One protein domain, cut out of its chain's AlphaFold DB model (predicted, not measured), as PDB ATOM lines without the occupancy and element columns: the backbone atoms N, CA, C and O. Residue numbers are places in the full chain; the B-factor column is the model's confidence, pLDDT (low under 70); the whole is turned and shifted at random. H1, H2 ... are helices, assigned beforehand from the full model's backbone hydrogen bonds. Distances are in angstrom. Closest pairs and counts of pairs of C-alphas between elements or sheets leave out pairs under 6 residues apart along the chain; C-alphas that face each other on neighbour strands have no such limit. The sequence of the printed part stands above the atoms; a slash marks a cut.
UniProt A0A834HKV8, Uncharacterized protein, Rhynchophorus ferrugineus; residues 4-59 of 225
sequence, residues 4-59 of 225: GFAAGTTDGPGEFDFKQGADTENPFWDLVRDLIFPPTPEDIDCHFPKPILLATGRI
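Overview. This is residues 4 to 59 of the 225 residues of an uncharacterized protein of Rhynchophorus ferrugineus (UniProt A0A834HKV8). This domain has little regular structure: a long winding loop, residues 4 to 26, makes one end of an elongated body, and two short helices, H1 and then H2, stand apart from each other toward the other end. The printed part has 56 residues, of which 15 are in named elements; the class is all helix, with no named strand. It is compact, with a radius of gyration of the C-alphas of 11.6 A, and spans 33 by 21 by 20 A.

Along the chain. Begin at C-alpha 4, at (-3.218, -32.946, 29.926). Find H1, residues 27 to 34, from C-alpha 27 at (3.606, -26.687, 41.831); it is 10.3 A long. H2, residues 41 to 47, is 9.9 A long and ends at C-alpha 47, (7.204, -41.114, 30.779).

Arrangement. H1 and H2 are apart, with a short link of 6 residues. In both helices every O i to N i+4 pair is within hydrogen-bond range.

Size, cuts and confidence. The C-alphas of Asp 11 and Pro 41, the two farthest apart, are 33.7 A apart. The printed part has no cut. Residues 48 to 59 hold no named element. The model's pLDDT is under 70 at residues 15 to 17 and 23 to 36.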
ATOM      1  N   GLY A   4      -2.276 -33.129  31.036       85.94
ATOM      2  CA  GLY A   4      -3.218 -32.946  29.926       85.94
ATOM      3  C   GLY A   4      -4.466 -33.838  29.997       85.94
ATOM      4  O   GLY A   4      -5.463 -33.518  29.358       85.94
ATOM      5  N   PHE A   5      -4.447 -34.915  30.794       87.44
ATOM      6  CA  PHE A   5      -5.609 -35.777  31.029       87.44
ATOM      7  C   PHE A   5      -6.693 -35.036  31.821       87.44
ATOM      8  O   PHE A   5      -7.867 -35.122  31.484       87.44
ATOM      9  N   ALA A   6      -6.317 -34.242  32.826       84.88
ATOM     10  CA  ALA A   6      -7.288 -33.506  33.632       84.88
ATOM     11  C   ALA A   6      -7.934 -32.328  32.882       84.88
ATOM     12  O   ALA A   6      -8.939 -31.801  33.337       84.88
ATOM     13  N   ALA A   7      -7.402 -31.937  31.718       85.25
ATOM     14  CA  ALA A   7      -7.963 -30.871  30.889       85.25
ATOM     15  C   ALA A   7      -9.200 -31.299  30.075       85.25
ATOM     16  O   ALA A   7      -9.881 -30.445  29.505       85.25
ATOM     17  N   GLY A   8      -9.479 -32.605  29.986       86.06
ATOM     18  CA  GLY A   8     -10.520 -33.153  29.114       86.06
ATOM     19  C   GLY A   8     -10.314 -32.808  27.635       86.06
ATOM     20  O   GLY A   8      -9.216 -32.448  27.197       86.06
ATOM     21  N   THR A   9     -11.386 -32.910  26.850       88.50
ATOM     22  CA  THR A   9     -11.389 -32.613  25.408       88.50
ATOM     23  C   THR A   9     -12.365 -31.487  25.069       88.50
ATOM     24  O   THR A   9     -13.010 -30.909  25.939       88.50
ATOM     25  N   THR A  10     -12.482 -31.142  23.786       85.19
ATOM     26  CA  THR A  10     -13.541 -30.237  23.311       85.19
ATOM     27  C   THR A  10     -14.940 -30.843  23.430       85.19
ATOM     28  O   THR A  10     -15.912 -30.094  23.451       85.19
ATOM     29  N   ASP A  11     -15.039 -32.170  23.524       82.50
ATOM     30  CA  ASP A  11     -16.308 -32.908  23.604       82.50
ATOM     31  C   ASP A  11     -16.786 -33.082  25.056       82.50
ATOM     32  O   ASP A  11     -17.955 -33.366  25.310       82.50
ATOM     33  N   GLY A  12     -15.879 -32.873  26.010       79.62
ATOM     34  CA  GLY A  12     -16.126 -32.880  27.444       79.62
ATOM     35  C   GLY A  12     -14.949 -32.202  28.142       79.62
ATOM     36  O   GLY A  12     -13.924 -32.863  28.344       79.62
ATOM     37  N   PRO A  13     -15.037 -30.893  28.451       77.50
ATOM     38  CA  PRO A  13     -13.941 -30.190  29.098       77.50
ATOM     39  C   PRO A  13     -13.701 -30.779  30.485       77.50
ATOM     40  O   PRO A  13     -14.640 -31.178  31.177       77.50
ATOM     41  N   GLY A  14     -12.434 -30.841  30.876       72.94
ATOM     42  CA  GLY A  14     -12.062 -31.240  32.222       72.94
ATOM     43  C   GLY A  14     -12.528 -30.226  33.263       72.94
ATOM     44  O   GLY A  14     -12.952 -29.113  32.945       72.94
ATOM     45  N   GLU A  15     -12.435 -30.616  34.527       61.56
ATOM     46  CA  GLU A  15     -12.672 -29.710  35.647       61.56
ATOM     47  C   GLU A  15     -11.377 -28.948  35.996       61.56
ATOM     48  O   GLU A  15     -10.275 -29.460  35.794       61.56
ATOM     49  N   PHE A  16     -11.501 -27.742  36.567       66.56
ATOM     50  CA  PHE A  16     -10.393 -26.841  36.957       66.56
ATOM     51  C   PHE A  16      -9.588 -26.212  35.792       66.56
ATOM     52  O   PHE A  16      -9.941 -26.324  34.624       66.56
ATOM     53  N   ASP A  17      -8.499 -25.497  36.123       69.06
ATOM     54  CA  ASP A  17      -7.659 -24.705  35.199       69.06
ATOM     55  C   ASP A  17      -6.657 -25.538  34.361       69.06
ATOM     56  O   ASP A  17      -5.648 -25.016  33.870       69.06
ATOM     57  N   PHE A  18      -6.887 -26.845  34.191       73.56
ATOM     58  CA  PHE A  18      -6.005 -27.696  33.387       73.56
ATOM     59  C   PHE A  18      -6.130 -27.376  31.891       73.56
ATOM     60  O   PHE A  18      -7.219 -27.165  31.361       73.56
ATOM     61  N   LYS A  19      -4.996 -27.371  31.178       78.56
ATOM     62  CA  LYS A  19      -4.937 -27.130  29.727       78.56
ATOM     63  C   LYS A  19      -4.331 -28.326  29.006       78.56
ATOM     64  O   LYS A  19      -3.361 -28.922  29.471       78.56
ATOM     65  N   GLN A  20      -4.891 -28.662  27.846       78.31
ATOM     66  CA  GLN A  20      -4.290 -29.661  26.964       78.31
ATOM     67  C   GLN A  20      -2.933 -29.170  26.452       78.31
ATOM     68  O   GLN A  20      -2.768 -27.980  26.186       78.31
ATOM     69  N   GLY A  21      -1.990 -30.093  26.261       70.62
ATOM     70  CA  GLY A  21      -0.636 -29.757  25.824       70.62
ATOM     71  C   GLY A  21       0.275 -29.287  26.954       70.62
ATOM     72  O   GLY A  21       1.320 -28.716  26.674       70.62
ATOM     73  N   ALA A  22      -0.121 -29.485  28.216       72.12
ATOM     74  CA  ALA A  22       0.737 -29.198  29.357       72.12
ATOM     75  C   ALA A  22       1.944 -30.150  29.357       72.12
ATOM     76  O   ALA A  22       1.811 -31.341  29.644       72.12
ATOM     77  N   ASP A  23       3.106 -29.594  29.036       60.59
ATOM     78  CA  ASP A  23       4.440 -30.196  29.119       60.59
ATOM     79  C   ASP A  23       5.224 -29.699  30.351       60.59
ATOM     80  O   ASP A  23       6.366 -30.090  30.580       60.59
ATOM     81  N   THR A  24       4.595 -28.839  31.156       55.44
ATOM     82  CA  THR A  24       5.143 -28.227  32.367       55.44
ATOM     83  C   THR A  24       4.281 -28.574  33.576       55.44
ATOM     84  O   THR A  24       3.062 -28.732  33.472       55.44
ATOM     85  N   GLU A  25       4.933 -28.736  34.725       63.12
ATOM     86  CA  GLU A  25       4.277 -29.087  35.984       63.12
ATOM     87  C   GLU A  25       3.570 -27.873  36.621       63.12
ATOM     88  O   GLU A  25       3.875 -26.716  36.307       63.12
ATOM     89  N   ASN A  26       2.619 -28.123  37.527       68.44
ATOM     90  CA  ASN A  26       1.988 -27.081  38.336       68.44
ATOM     91  C   ASN A  26       2.315 -27.331  39.819       68.44
ATOM     92  O   ASN A  26       1.756 -28.268  40.393       68.44
ATOM     93  N   PRO A  27       3.101 -26.453  40.476       69.69
ATOM     94  CA  PRO A  27       3.606 -26.687  41.831       69.69
ATOM     95  C   PRO A  27       2.541 -27.010  42.889       69.69
ATOM     96  O   PRO A  27       2.824 -27.707  43.861       69.69
ATOM     97  N   PHE A  28       1.313 -26.500  42.730       68.44
ATOM     98  CA  PHE A  28       0.211 -26.817  43.640       68.44
ATOM     99  C   PHE A  28      -0.259 -28.266  43.476       68.44
ATOM    100  O   PHE A  28      -0.443 -28.981  44.458       68.44
ATOM    101  N   TRP A  29      -0.443 -28.706  42.233       66.06
ATOM    102  CA  TRP A  29      -0.902 -30.057  41.931       66.06
ATOM    103  C   TRP A  29       0.193 -31.099  42.146       66.06
ATOM    104  O   TRP A  29      -0.126 -32.209  42.564       66.06
ATOM    105  N   ASP A  30       1.462 -30.727  41.978       64.69
ATOM    106  CA  ASP A  30       2.593 -31.579  42.343       64.69
ATOM    107  C   ASP A  30       2.608 -31.845  43.848       64.69
ATOM    108  O   ASP A  30       2.704 -32.995  44.259       64.69
ATOM    109  N   LEU A  31       2.394 -30.816  44.679       60.00
ATOM    110  CA  LEU A  31       2.290 -30.983  46.131       60.00
ATOM    111  C   LEU A  31       1.145 -31.934  46.517       60.00
ATOM    112  O   LEU A  31       1.322 -32.800  47.373       60.00
ATOM    113  N   VAL A  32      -0.026 -31.789  45.890       63.28
ATOM    114  CA  VAL A  32      -1.183 -32.664  46.148       63.28
ATOM    115  C   VAL A  32      -0.907 -34.099  45.688       63.28
ATOM    116  O   VAL A  32      -1.215 -35.035  46.423       63.28
ATOM    117  N   ARG A  33      -0.296 -34.292  44.513       67.19
ATOM    118  CA  ARG A  33       0.131 -35.602  43.993       67.19
ATOM    119  C   ARG A  33       1.141 -36.270  44.924       67.19
ATOM    120  O   ARG A  33       0.962 -37.433  45.291       67.19
ATOM    121  N   ASP A  34       2.185 -35.541  45.306       67.62
ATOM    122  CA  ASP A  34       3.338 -36.067  46.040       67.62
ATOM    123  C   ASP A  34       2.993 -36.441  47.484       67.62
ATOM    124  O   ASP A  34       3.622 -37.327  48.060       67.62
ATOM    125  N   LEU A  35       1.951 -35.827  48.056       61.81
ATOM    126  CA  LEU A  35       1.399 -36.210  49.358       61.81
ATOM    127  C   LEU A  35       0.656 -37.556  49.334       61.81
ATOM    128  O   LEU A  35       0.473 -38.151  50.396       61.81
ATOM    129  N   ILE A  36       0.220 -38.030  48.160       67.06
ATOM    130  CA  ILE A  36      -0.582 -39.253  48.030       67.06
ATOM    131  C   ILE A  36       0.272 -40.391  47.444       67.06
ATOM    132  O   ILE A  36       0.427 -41.414  48.106       67.06
ATOM    133  N   PHE A  37       0.859 -40.220  46.248       72.88
ATOM    134  CA  PHE A  37       1.737 -41.211  45.597       72.88
ATOM    135  C   PHE A  37       2.739 -40.530  44.636       72.88
ATOM    136  O   PHE A  37       2.411 -40.332  43.460       72.88
ATOM    137  N   PRO A  38       3.955 -40.174  45.095       80.12
ATOM    138  CA  PRO A  38       4.919 -39.446  44.274       80.12
ATOM    139  C   PRO A  38       5.516 -40.338  43.166       80.12
ATOM    140  O   PRO A  38       5.899 -41.481  43.448       80.12
ATOM    141  N   PRO A  39       5.634 -39.849  41.916       87.75
ATOM    142  CA  PRO A  39       6.355 -40.556  40.865       87.75
ATOM    143  C   PRO A  39       7.849 -40.632  41.200       87.75
ATOM    144  O   PRO A  39       8.443 -39.689  41.722       87.75
ATOM    145  N   THR A  40       8.479 -41.762  40.892       92.00
ATOM    146  CA  THR A  40       9.931 -41.912  41.049       92.00
ATOM    147  C   THR A  40      10.683 -41.225  39.900       92.00
ATOM    148  O   THR A  40      10.104 -41.021  38.831       92.00
ATOM    149  N   PRO A  41      11.987 -40.918  40.051       94.31
ATOM    150  CA  PRO A  41      12.793 -40.397  38.942       94.31
ATOM    151  C   PRO A  41      12.774 -41.297  37.699       94.31
ATOM    152  O   PRO A  41      12.795 -40.802  36.579       94.31
ATOM    153  N   GLU A  42      12.686 -42.612  37.900       95.31
ATOM    154  CA  GLU A  42      12.599 -43.597  36.821       95.31
ATOM    155  C   GLU A  42      11.232 -43.561  36.122       95.31
ATOM    156  O   GLU A  42      11.168 -43.671  34.900       95.31
ATOM    157  N   ASP A  43      10.141 -43.316  36.864       94.31
ATOM    158  CA  ASP A  43       8.819 -43.094  36.262       94.31
ATOM    159  C   ASP A  43       8.823 -41.822  35.402       94.31
ATOM    160  O   ASP A  43       8.303 -41.834  34.287       94.31
ATOM    161  N   ILE A  44       9.421 -40.737  35.907       94.50
ATOM    162  CA  ILE A  44       9.516 -39.446  35.207       94.50
ATOM    163  C   ILE A  44      10.316 -39.598  33.908       94.50
ATOM    164  O   ILE A  44       9.851 -39.158  32.858       94.50
ATOM    165  N   ASP A  45      11.476 -40.255  33.965       97.00
ATOM    166  CA  ASP A  45      12.317 -40.500  32.789       97.00
ATOM    167  C   ASP A  45      11.602 -41.390  31.760       97.00
ATOM    168  O   ASP A  45      11.510 -41.045  30.582       97.00
ATOM    169  N   CYS A  46      10.977 -42.483  32.212       97.25
ATOM    170  CA  CYS A  46      10.243 -43.404  31.345       97.25
ATOM    171  C   CYS A  46       9.047 -42.737  30.639       97.25
ATOM    172  O   CYS A  46       8.729 -43.057  29.490       97.25
ATOM    173  N   HIS A  47       8.378 -41.800  31.312       97.69
ATOM    174  CA  HIS A  47       7.204 -41.114  30.779       97.69
ATOM    175  C   HIS A  47       7.508 -39.832  30.011       97.69
ATOM    176  O   HIS A  47       6.588 -39.307  29.370       97.69
ATOM    177  N   PHE A  48       8.743 -39.336  30.031       96.38
ATOM    178  CA  PHE A  48       9.121 -38.088  29.377       96.38
ATOM    179  C   PHE A  48       8.591 -38.008  27.923       96.38
ATOM    180  O   PHE A  48       8.650 -39.001  27.188       96.38
ATOM    181  N   PRO A  49       8.025 -36.864  27.477       96.88
ATOM    182  CA  PRO A  49       7.932 -35.557  28.146       96.88
ATOM    183  C   PRO A  49       6.672 -35.358  29.003       96.88
ATOM    184  O   PRO A  49       6.311 -34.229  29.312       96.88
ATOM    185  N   LYS A  50       5.948 -36.424  29.364       96.75
ATOM    186  CA  LYS A  50       4.703 -36.310  30.134       96.75
ATOM    187  C   LYS A  50       4.965 -35.846  31.570       96.75
ATOM    188  O   LYS A  50       5.542 -36.625  32.331       96.75
ATOM    189  N   PRO A  51       4.433 -34.687  32.001       92.19
ATOM    190  CA  PRO A  51       4.386 -34.361  33.419       92.19
ATOM    191  C   PRO A  51       3.341 -35.265  34.082       92.19
ATOM    192  O   PRO A  51       2.154 -35.227  33.736       92.19
ATOM    193  N   ILE A  52       3.775 -36.138  34.990       91.94
ATOM    194  CA  ILE A  52       2.907 -37.144  35.615       91.94
ATOM    195  C   ILE A  52       2.005 -36.455  36.643       91.94
ATOM    196  O   ILE A  52       2.488 -35.940  37.643       91.94
ATOM    197  N   LEU A  53       0.689 -36.492  36.429       89.75
ATOM    198  CA  LEU A  53      -0.293 -36.018  37.411       89.75
ATOM    199  C   LEU A  53      -0.685 -37.133  38.383       89.75
ATOM    200  O   LEU A  53      -0.754 -36.915  39.584       89.75
ATOM    201  N   LEU A  54      -0.931 -38.340  37.864       89.69
ATOM    202  CA  LEU A  54      -1.293 -39.512  38.664       89.69
ATOM    203  C   LEU A  54      -0.395 -40.688  38.277       89.69
ATOM    204  O   LEU A  54      -0.475 -41.182  37.144       89.69
ATOM    205  N   ALA A  55       0.419 -41.164  39.217       91.94
ATOM    206  CA  ALA A  55       1.270 -42.345  39.066       91.94
ATOM    207  C   ALA A  55       0.471 -43.645  39.305       91.94
ATOM    208  O   ALA A  55       0.818 -44.470  40.145       91.94
ATOM    209  N   THR A  56      -0.632 -43.826  38.573       91.19
ATOM    210  CA  THR A  56      -1.637 -44.892  38.764       91.19
ATOM    211  C   THR A  56      -1.063 -46.311  38.786       91.19
ATOM    212  O   THR A  56      -1.550 -47.141  39.548       91.19
ATOM    213  N   GLY A  57       0.004 -46.593  38.030       90.88
ATOM    214  CA  GLY A  57       0.683 -47.898  38.050       90.88
ATOM    215  C   GLY A  57       1.349 -48.251  39.390       90.88
ATOM    216  O   GLY A  57       1.564 -49.428  39.676       90.88
ATOM    217  N   ARG A  58       1.638 -47.252  40.237       89.19
ATOM    218  CA  ARG A  58       2.202 -47.426  41.588       89.19
ATOM    219  C   ARG A  58       1.118 -47.585  42.661       89.19
ATOM    220  O   ARG A  58       1.424 -48.006  43.774       89.19
ATOM    221  N   ILE A  59      -0.139 -47.268  42.346       88.44
ATOM    222  CA  ILE A  59      -1.245 -47.302  43.306       88.44
ATOM    223  C   ILE A  59      -1.864 -48.699  43.307       88.44
ATOM    224  O   ILE A  59      -2.534 -49.095  42.354       88.44
TER     225      ILE A  59